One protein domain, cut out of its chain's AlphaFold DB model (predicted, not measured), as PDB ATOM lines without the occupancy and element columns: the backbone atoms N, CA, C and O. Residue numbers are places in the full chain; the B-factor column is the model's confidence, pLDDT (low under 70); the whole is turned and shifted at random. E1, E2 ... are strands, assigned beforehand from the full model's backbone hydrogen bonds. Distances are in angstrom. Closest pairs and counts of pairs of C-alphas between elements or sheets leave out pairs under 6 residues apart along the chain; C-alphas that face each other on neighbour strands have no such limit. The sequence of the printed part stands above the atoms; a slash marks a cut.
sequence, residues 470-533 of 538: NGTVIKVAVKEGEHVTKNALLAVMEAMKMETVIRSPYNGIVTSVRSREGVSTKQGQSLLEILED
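Overview. This is residues 470 to 533 of the 538 residues of the protein "Biotin-requiring enzyme domain-containing protein" of Toxoplasma gondii (UniProt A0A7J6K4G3). A small elongated all-strand body has the three-stranded meander E1, E2, E3 toward one end and the hairpin E4 and E5 toward the other, with two long links reaching from each sheet across to the other. The link at residues 477 to 488 leaves E1 and pairs briefly with E4, and the link at residues 514 to 525 leaves E4 and pairs briefly with E1. The printed part has 64 residues, with no named helix and five named strands, E1 to E5 in chain order, that hold 32 of them; the sheets, in the orders E1 - E2 - E3 and E4 - E5, are antiparallel. It is compact, with a radius of gyration of the C-alphas of 11.2 A, and spans 34 by 19 by 18 A.

Arrangement. The larger sheet has E2, residues 489 to 495, as its inner strand, and E1, residues 471 to 476, and E3, residues 498 to 503, as its edge strands. It is a meander, each strand the antiparallel neighbour of the one before, and only just strongly twisted: its C-alphas lie up to 4.4 A off their best plane. E1 and E2 are a hairpin with 150 degrees between directions; C-alphas 473 and 493 face each other at 4.3 A, and N 472 and O 494 are within hydrogen-bond range at 2.8 A. E2 and E3 are a hairpin at 155 degrees, with C-alphas 494 and 499 facing each other at 4.5 A and N 500 and O 493 at 2.7 A, within hydrogen-bond range. E4, residues 508 to 513, and E5, residues 526 to 532, are a hairpin at 153 degrees; C-alphas 510 and 530 face each other at 4.4 A, and N 531 and O 509 are within hydrogen-bond range at 2.8 A. E4 and E5 are apart from E1, E2 and E3. Residues 471 to 472 of E1 pair antiparallel with residues 520 to 521, and residues 483 to 484 pair antiparallel with residues 508 to 509 of E4.

Along the chain. E2 measures 17.4 A from first to last C-alpha, E3 16.0 A and E1 13.7 A; E1 begins at C-alpha 471 (-30.073, -29.648, -33.214). E4 measures 13.8 A and begins at C-alpha 508 (-31.950, -42.479, -55.019). E5 measures 16.5 A and ends at C-alpha 532 (-36.173, -41.956, -55.516).

Size, cuts and confidence. The two C-alphas farthest apart, those of Lys 497 and Asp 533, are 34.7 A from each other. The printed part has no cut. The links E1 to E2 and E4 to E5 are long, 12 residues each; those from E2 to E3 and from E3 to E4 are tight. The mean pLDDT of the printed part is 93.9, and no printed residue is under 70.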
ATOM      1  N   ASN A 470     -34.746 -30.652 -32.911       95.25
ATOM      2  CA  ASN A 470     -33.916 -29.444 -32.910       95.25
ATOM      3  C   ASN A 470     -32.454 -29.815 -32.601       95.25
ATOM      4  O   ASN A 470     -32.208 -30.515 -31.619       95.25
ATOM      5  N   GLY A 471     -31.494 -29.328 -33.389       95.00
ATOM      6  CA  GLY A 471     -30.073 -29.648 -33.214       95.00
ATOM      7  C   GLY A 471     -29.167 -28.947 -34.226       95.00
ATOM      8  O   GLY A 471     -29.644 -28.231 -35.105       95.00
ATOM      9  N   THR A 472     -27.858 -29.154 -34.121       95.69
ATOM     10  CA  THR A 472     -26.846 -28.585 -35.026       95.69
ATOM     11  C   THR A 472     -26.324 -29.665 -35.964       95.69
ATOM     12  O   THR A 472     -25.971 -30.752 -35.521       95.69
ATOM     13  N   VAL A 473     -26.252 -29.390 -37.265       96.50
ATOM     14  CA  VAL A 473     -25.647 -30.317 -38.234       96.50
ATOM     15  C   VAL A 473     -24.130 -30.269 -38.055       96.50
ATOM     16  O   VAL A 473     -23.511 -29.259 -38.376       96.50
ATOM     17  N   ILE A 474     -23.525 -31.337 -37.534       95.94
ATOM     18  CA  ILE A 474     -22.070 -31.395 -37.302       95.94
ATOM     19  C   ILE A 474     -21.302 -31.899 -38.523       95.94
ATOM     20  O   ILE A 474     -20.147 -31.527 -38.707       95.94
ATOM     21  N   LYS A 475     -21.941 -32.719 -39.366       94.94
ATOM     22  CA  LYS A 475     -21.338 -33.256 -40.587       94.94
ATOM     23  C   LYS A 475     -22.379 -33.492 -41.671       94.94
ATOM     24  O   LYS A 475     -23.439 -34.052 -41.387       94.94
ATOM     25  N   VAL A 476     -22.048 -33.156 -42.915       95.50
ATOM     26  CA  VAL A 476     -22.808 -33.572 -44.102       95.50
ATOM     27  C   VAL A 476     -21.969 -34.598 -44.863       95.50
ATOM     28  O   VAL A 476     -20.821 -34.341 -45.210       95.50
ATOM     29  N   ALA A 477     -22.509 -35.800 -45.062       94.19
ATOM     30  CA  ALA A 477     -21.761 -36.922 -45.631       94.19
ATOM     31  C   ALA A 477     -21.913 -37.061 -47.153       94.19
ATOM     32  O   ALA A 477     -21.112 -37.770 -47.756       94.19
ATOM     33  N   VAL A 478     -22.903 -36.388 -47.748       95.12
ATOM     34  CA  VAL A 478     -23.280 -36.500 -49.167       95.12
ATOM     35  C   VAL A 478     -23.291 -35.146 -49.876       95.12
ATOM     36  O   VAL A 478     -23.402 -34.096 -49.239       95.12
ATOM     37  N   LYS A 479     -23.206 -35.163 -51.206       94.44
ATOM     38  CA  LYS A 479     -23.250 -33.981 -52.078       94.44
ATOM     39  C   LYS A 479     -24.464 -34.000 -53.005       94.44
ATOM     40  O   LYS A 479     -25.064 -35.039 -53.258       94.44
ATOM     41  N   GLU A 480     -24.807 -32.836 -53.550       93.88
ATOM     42  CA  GLU A 480     -25.803 -32.728 -54.620       93.88
ATOM     43  C   GLU A 480     -25.341 -33.522 -55.857       93.88
ATOM     44  O   GLU A 480     -24.174 -33.461 -56.247       93.88
ATOM     45  N   GLY A 481     -26.252 -34.298 -56.449       92.88
ATOM     46  CA  GLY A 481     -25.980 -35.238 -57.539       92.88
ATOM     47  C   GLY A 481     -25.426 -36.604 -57.109       92.88
ATOM     48  O   GLY A 481     -25.207 -37.455 -57.968       92.88
ATOM     49  N   GLU A 482     -25.194 -36.846 -55.816       93.44
ATOM     50  CA  GLU A 482     -24.647 -38.117 -55.330       93.44
ATOM     51  C   GLU A 482     -25.712 -39.227 -55.273       93.44
ATOM     52  O   GLU A 482     -26.848 -39.004 -54.845       93.44
ATOM     53  N   HIS A 483     -25.340 -40.438 -55.696       92.69
ATOM     54  CA  HIS A 483     -26.177 -41.630 -55.561       92.69
ATOM     55  C   HIS A 483     -26.096 -42.179 -54.135       92.69
ATOM     56  O   HIS A 483     -25.009 -42.481 -53.644       92.69
ATOM     57  N   VAL A 484     -27.249 -42.376 -53.499       94.88
ATOM     58  CA  VAL A 484     -27.366 -42.902 -52.133       94.88
ATOM     59  C   VAL A 484     -28.197 -44.178 -52.116       94.88
ATOM     60  O   VAL A 484     -29.200 -44.294 -52.820       94.88
ATOM     61  N   THR A 485     -27.786 -45.142 -51.295       94.25
ATOM     62  CA  THR A 485     -28.559 -46.362 -51.046       94.25
ATOM     63  C   THR A 485     -29.454 -46.215 -49.816       94.25
ATOM     64  O   THR A 485     -29.246 -45.356 -48.955       94.25
ATOM     65  N   LYS A 486     -30.446 -47.095 -49.693       92.38
ATOM     66  CA  LYS A 486     -31.262 -47.261 -48.490       92.38
ATOM     67  C   LYS A 486     -30.367 -47.460 -47.263       92.38
ATOM     68  O   LYS A 486     -29.402 -48.219 -47.293       92.38
ATOM     69  N   ASN A 487     -30.686 -46.768 -46.174       94.00
ATOM     70  CA  ASN A 487     -29.903 -46.674 -44.938       94.00
ATOM     71  C   ASN A 487     -28.498 -46.037 -45.045       94.00
ATOM     72  O   ASN A 487     -27.790 -46.006 -44.026       94.00
ATOM     73  N   ALA A 488     -28.098 -45.486 -46.202       94.12
ATOM     74  CA  ALA A 488     -26.842 -44.744 -46.346       94.12
ATOM     75  C   ALA A 488     -26.783 -43.529 -45.408       94.12
ATOM     76  O   ALA A 488     -27.804 -42.913 -45.101       94.12
ATOM     77  N   LEU A 489     -25.575 -43.188 -44.955       95.69
ATOM     78  CA  LEU A 489     -25.307 -42.019 -44.118       95.69
ATOM     79  C   LEU A 489     -25.482 -40.734 -44.937       95.69
ATOM     80  O   LEU A 489     -24.768 -40.541 -45.914       95.69
ATOM     81  N   LEU A 490     -26.376 -39.842 -44.509       95.12
ATOM     82  CA  LEU A 490     -26.618 -38.559 -45.177       95.12
ATOM     83  C   LEU A 490     -25.993 -37.385 -44.420       95.12
ATOM     84  O   LEU A 490     -25.269 -36.566 -44.984       95.12
ATOM     85  N   ALA A 491     -26.270 -37.302 -43.119       95.44
ATOM     86  CA  ALA A 491     -25.782 -36.248 -42.240       95.44
ATOM     87  C   ALA A 491     -25.700 -36.756 -40.797       95.44
ATOM     88  O   ALA A 491     -26.361 -37.729 -40.430       95.44
ATOM     89  N   VAL A 492     -24.921 -36.069 -39.966       95.94
ATOM     90  CA  VAL A 492     -24.908 -36.270 -38.514       95.94
ATOM     91  C   VAL A 492     -25.304 -34.960 -37.845       95.94
ATOM     92  O   VAL A 492     -24.783 -33.893 -38.180       95.94
ATOM     93  N   MET A 493     -26.252 -35.045 -36.917       95.94
ATOM     94  CA  MET A 493     -26.752 -33.924 -36.129       95.94
ATOM     95  C   MET A 493     -26.400 -34.120 -34.659       95.94
ATOM     96  O   MET A 493     -26.596 -35.206 -34.131       95.94
ATOM     97  N   GLU A 494     -25.958 -33.074 -33.977       95.44
ATOM     98  CA  GLU A 494     -25.834 -33.054 -32.522       95.44
ATOM     99  C   GLU A 494     -27.054 -32.363 -31.902       95.44
ATOM    100  O   GLU A 494     -27.415 -31.243 -32.273       95.44
ATOM    101  N   ALA A 495     -27.675 -33.005 -30.916       93.69
ATOM    102  CA  ALA A 495     -28.695 -32.401 -30.073       93.69
ATOM    103  C   ALA A 495     -28.491 -32.848 -28.622       93.69
ATOM    104  O   ALA A 495     -28.311 -34.030 -28.354       93.69
ATOM    105  N   MET A 496     -28.506 -31.906 -27.672       90.75
ATOM    106  CA  MET A 496     -28.319 -32.192 -26.236       90.75
ATOM    107  C   MET A 496     -27.059 -33.032 -25.911       90.75
ATOM    108  O   MET A 496     -27.085 -33.855 -24.999       90.75
ATOM    109  N   LYS A 497     -25.947 -32.807 -26.631       90.06
ATOM    110  CA  LYS A 497     -24.689 -33.587 -26.555       90.06
ATOM    111  C   LYS A 497     -24.799 -35.052 -27.006       90.06
ATOM    112  O   LYS A 497     -23.941 -35.864 -26.668       90.06
ATOM    113  N   MET A 498     -25.842 -35.400 -27.756       94.56
ATOM    114  CA  MET A 498     -25.995 -36.701 -28.404       94.56
ATOM    115  C   MET A 498     -25.953 -36.544 -29.923       94.56
ATOM    116  O   MET A 498     -26.653 -35.707 -30.495       94.56
ATOM    117  N   GLU A 499     -25.152 -37.380 -30.578       94.56
ATOM    118  CA  GLU A 499     -25.098 -37.460 -32.036       94.56
ATOM    119  C   GLU A 499     -26.213 -38.371 -32.565       94.56
ATOM    120  O   GLU A 499     -26.340 -39.532 -32.177       94.56
ATOM    121  N   THR A 500     -27.022 -37.841 -33.479       94.69
ATOM    122  CA  THR A 500     -28.069 -38.550 -34.213       94.69
ATOM    123  C   THR A 500     -27.661 -38.669 -35.677       94.69
ATOM    124  O   THR A 500     -27.428 -37.672 -36.366       94.69
ATOM    125  N   VAL A 501     -27.597 -39.904 -36.168       95.88
ATOM    126  CA  VAL A 501     -27.246 -40.214 -37.557       95.88
ATOM    127  C   VAL A 501     -28.497 -40.184 -38.437       95.88
ATOM    128  O   VAL A 501     -29.407 -40.991 -38.252       95.88
ATOM    129  N   ILE A 502     -28.521 -39.292 -39.427       95.31
ATOM    130  CA  ILE A 502     -29.587 -39.204 -40.430       95.31
ATOM    131  C   ILE A 502     -29.250 -40.138 -41.595       95.31
ATOM    132  O   ILE A 502     -28.172 -40.041 -42.193       95.31
ATOM    133  N   ARG A 503     -30.175 -41.050 -41.912       95.44
ATOM    134  CA  ARG A 503     -30.018 -42.086 -42.945       95.44
ATOM    135  C   ARG A 503     -31.032 -41.932 -44.075       95.44
ATOM    136  O   ARG A 503     -32.126 -41.423 -43.847       95.44
ATOM    137  N   SER A 504     -30.683 -42.408 -45.270       94.94
ATOM    138  CA  SER A 504     -31.609 -42.421 -46.409       94.94
ATOM    139  C   SER A 504     -32.737 -43.443 -46.217       94.94
ATOM    140  O   SER A 504     -32.437 -44.603 -45.927       94.94
ATOM    141  N   PRO A 505     -34.017 -43.072 -46.414       91.19
ATOM    142  CA  PRO A 505     -35.129 -44.022 -46.367       91.19
ATOM    143  C   PRO A 505     -35.198 -44.944 -47.599       91.19
ATOM    144  O   PRO A 505     -35.690 -46.066 -47.483       91.19
ATOM    145  N   TYR A 506     -34.672 -44.502 -48.748       89.94
ATOM    146  CA  TYR A 506     -34.783 -45.179 -50.049       89.94
ATOM    147  C   TYR A 506     -33.461 -45.127 -50.836       89.94
ATOM    148  O   TYR A 506     -32.520 -44.426 -50.450       89.94
ATOM    149  N   ASN A 507     -33.391 -45.864 -51.947       92.62
ATOM    150  CA  ASN A 507     -32.344 -45.693 -52.956       92.62
ATOM    151  C   ASN A 507     -32.677 -44.480 -53.840       92.62
ATOM    152  O   ASN A 507     -33.838 -44.279 -54.197       92.62
ATOM    153  N   GLY A 508     -31.684 -43.673 -54.216       94.06
ATOM    154  CA  GLY A 508     -31.950 -42.479 -55.019       94.06
ATOM    155  C   GLY A 508     -30.737 -41.609 -55.331       94.06
ATOM    156  O   GLY A 508     -29.587 -42.013 -55.153       94.06
ATOM    157  N   ILE A 509     -31.015 -40.396 -55.808       94.38
ATOM    158  CA  ILE A 509     -30.031 -39.345 -56.101       94.38
ATOM    159  C   ILE A 509     -30.348 -38.130 -55.233       94.38
ATOM    160  O   ILE A 509     -31.483 -37.657 -55.237       94.38
ATOM    161  N   VAL A 510     -29.361 -37.589 -54.523       95.88
ATOM    162  CA  VAL A 510     -29.520 -36.342 -53.761       95.88
ATOM    163  C   VAL A 510     -29.723 -35.179 -54.738       95.88
ATOM    164  O   VAL A 510     -28.826 -34.860 -55.515       95.88
ATOM    165  N   THR A 511     -30.890 -34.534 -54.723       94.12
ATOM    166  CA  THR A 511     -31.212 -33.425 -55.643       94.12
ATOM    167  C   THR A 511     -30.758 -32.076 -55.120       94.12
ATOM    168  O   THR A 511     -30.291 -31.253 -55.904       94.12
ATOM    169  N   SER A 512     -30.882 -31.841 -53.812       93.12
ATOM    170  CA  SER A 512     -30.371 -30.631 -53.171       93.12
ATOM    171  C   SER A 512     -30.001 -30.867 -51.710       93.12
ATOM    172  O   SER A 512     -30.650 -31.651 -51.018       93.12
ATOM    173  N   VAL A 513     -28.980 -30.159 -51.229       94.31
ATOM    174  CA  VAL A 513     -28.508 -30.168 -49.842       94.31
ATOM    175  C   VAL A 513     -28.703 -28.769 -49.255       94.31
ATOM    176  O   VAL A 513     -27.949 -27.835 -49.526       94.31
ATOM    177  N   ARG A 514     -29.745 -28.615 -48.431       91.44
ATOM    178  CA  ARG A 514     -30.128 -27.340 -47.797       91.44
ATOM    179  C   ARG A 514     -29.402 -27.090 -46.474       91.44
ATOM    180  O   ARG A 514     -29.330 -25.948 -46.020       91.44
ATOM    181  N   SER A 515     -28.871 -28.137 -45.846       89.62
ATOM    182  CA  SER A 515     -28.075 -28.061 -44.623       89.62
ATOM    183  C   SER A 515     -26.585 -27.826 -44.904       89.62
ATOM    184  O   SER A 515     -26.051 -28.178 -45.951       89.62
ATOM    185  N   ARG A 516     -25.887 -27.212 -43.945       92.19
ATOM    186  CA  ARG A 516     -24.424 -27.061 -43.947       92.19
ATOM    187  C   ARG A 516     -23.887 -27.384 -42.559       92.19
ATOM    188  O   ARG A 516     -24.609 -27.262 -41.571       92.19
ATOM    189  N   GLU A 517     -22.622 -27.772 -42.490       94.56
ATOM    190  CA  GLU A 517     -21.938 -28.046 -41.226       94.56
ATOM    191  C   GLU A 517     -21.897 -26.784 -40.342       94.56
ATOM    192  O   GLU A 517     -21.740 -25.665 -40.835       94.56
ATOM    193  N   GLY A 518     -22.113 -26.958 -39.038       92.75
ATOM    194  CA  GLY A 518     -22.247 -25.882 -38.053       92.75
ATOM    195  C   GLY A 518     -23.615 -25.183 -38.014       92.75
ATOM    196  O   GLY A 518     -23.829 -24.336 -37.147       92.75
ATOM    197  N   VAL A 519     -24.562 -25.506 -38.906       92.94
ATOM    198  CA  VAL A 519     -25.878 -24.842 -38.939       92.94
ATOM    199  C   VAL A 519     -26.842 -25.464 -37.928       92.94
ATOM    200  O   VAL A 519     -27.081 -26.672 -37.932       92.94
ATOM    201  N   SER A 520     -27.446 -24.618 -37.088       94.06
ATOM    202  CA  SER A 520     -28.561 -25.012 -36.223       94.06
ATOM    203  C   SER A 520     -29.853 -25.159 -37.032       94.06
ATOM    204  O   SER A 520     -30.186 -24.320 -37.869       94.06
ATOM    205  N   THR A 521     -30.582 -26.238 -36.769       94.06
ATOM    206  CA  THR A 521     -31.792 -26.654 -37.480       94.06
ATOM    207  C   THR A 521     -32.931 -26.917 -36.501       94.06
ATOM    208  O   THR A 521     -32.721 -27.362 -35.369       94.06
ATOM    209  N   LYS A 522     -34.155 -26.622 -36.940       95.06
ATOM    210  CA  LYS A 522     -35.383 -26.866 -36.175       95.06
ATOM    211  C   LYS A 522     -36.012 -28.202 -36.561       95.06
ATOM    212  O   LYS A 522     -35.867 -28.657 -37.690       95.06
ATOM    213  N   GLN A 523     -36.777 -28.797 -35.652       94.56
ATOM    214  CA  GLN A 523     -37.578 -29.986 -35.932       94.56
ATOM    215  C   GLN A 523     -38.485 -29.759 -37.154       94.56
ATOM    216  O   GLN A 523     -39.156 -28.733 -37.268       94.56
ATOM    217  N   GLY A 524     -38.494 -30.720 -38.077       92.38
ATOM    218  CA  GLY A 524     -39.232 -30.641 -39.336       92.38
ATOM    219  C   GLY A 524     -38.590 -29.754 -40.410       92.38
ATOM    220  O   GLY A 524     -39.132 -29.680 -41.509       92.38
ATOM    221  N   GLN A 525     -37.450 -29.106 -40.144       93.38
ATOM    222  CA  GLN A 525     -36.721 -28.347 -41.161       93.38
ATOM    223  C   GLN A 525     -36.121 -29.287 -42.212       93.38
ATOM    224  O   GLN A 525     -35.527 -30.311 -41.882       93.38
ATOM    225  N   SER A 526     -36.253 -28.902 -43.479       93.25
ATOM    226  CA  SER A 526     -35.625 -29.566 -44.621       93.25
ATOM    227  C   SER A 526     -34.098 -29.581 -44.495       93.25
ATOM    228  O   SER A 526     -33.487 -28.521 -44.335       93.25
ATOM    229  N   LEU A 527     -33.483 -30.764 -44.571       93.62
ATOM    230  CA  LEU A 527     -32.026 -30.924 -44.598       93.62
ATOM    231  C   LEU A 527     -31.525 -31.115 -46.031       93.62
ATOM    232  O   LEU A 527     -30.550 -30.488 -46.435       93.62
ATOM    233  N   LEU A 528     -32.198 -31.976 -46.791       95.12
ATOM    234  CA  LEU A 528     -31.860 -32.340 -48.164       95.12
ATOM    235  C   LEU A 528     -33.057 -33.019 -48.841       95.12
ATOM    236  O   LEU A 528     -33.987 -33.476 -48.173       95.12
ATOM    237  N   GLU A 529     -33.006 -33.116 -50.160       94.56
ATOM    238  CA  GLU A 529     -34.001 -33.798 -50.989       94.56
ATOM    239  C   GLU A 529     -33.347 -34.948 -51.766       94.56
ATOM    240  O   GLU A 529     -32.195 -34.851 -52.193       94.56
ATOM    241  N   ILE A 530     -34.083 -36.050 -51.922       95.12
ATOM    242  CA  ILE A 530     -33.654 -37.259 -52.633       95.12
ATOM    243  C   ILE A 530     -34.703 -37.585 -53.690       95.12
ATOM    244  O   ILE A 530     -35.879 -37.737 -53.372       95.12
ATOM    245  N   LEU A 531     -34.277 -37.730 -54.939       93.69
ATOM    246  CA  LEU A 531     -35.083 -38.311 -56.005       93.69
ATOM    247  C   LEU A 531     -34.986 -39.835 -55.912       93.69
ATOM    248  O   LEU A 531     -33.904 -40.387 -56.113       93.69
ATOM    249  N   GLU A 532     -36.094 -40.498 -55.601       91.50
ATOM    250  CA  GLU A 532     -36.173 -41.956 -55.516       91.50
ATOM    251  C   GLU A 532     -35.842 -42.611 -56.871       91.50
ATOM    252  O   GLU A 532     -36.322 -42.180 -57.926       91.50
ATOM    253  N   ASP A 533     -35.012 -43.658 -56.834       85.25
ATOM    254  CA  ASP A 533     -34.647 -44.482 -57.992       85.25
ATOM    255  C   ASP A 533     -35.115 -45.938 -57.765       85.25
ATOM    256  O   ASP A 533     -34.340 -46.782 -57.296       85.25
TER     257      ASP A 533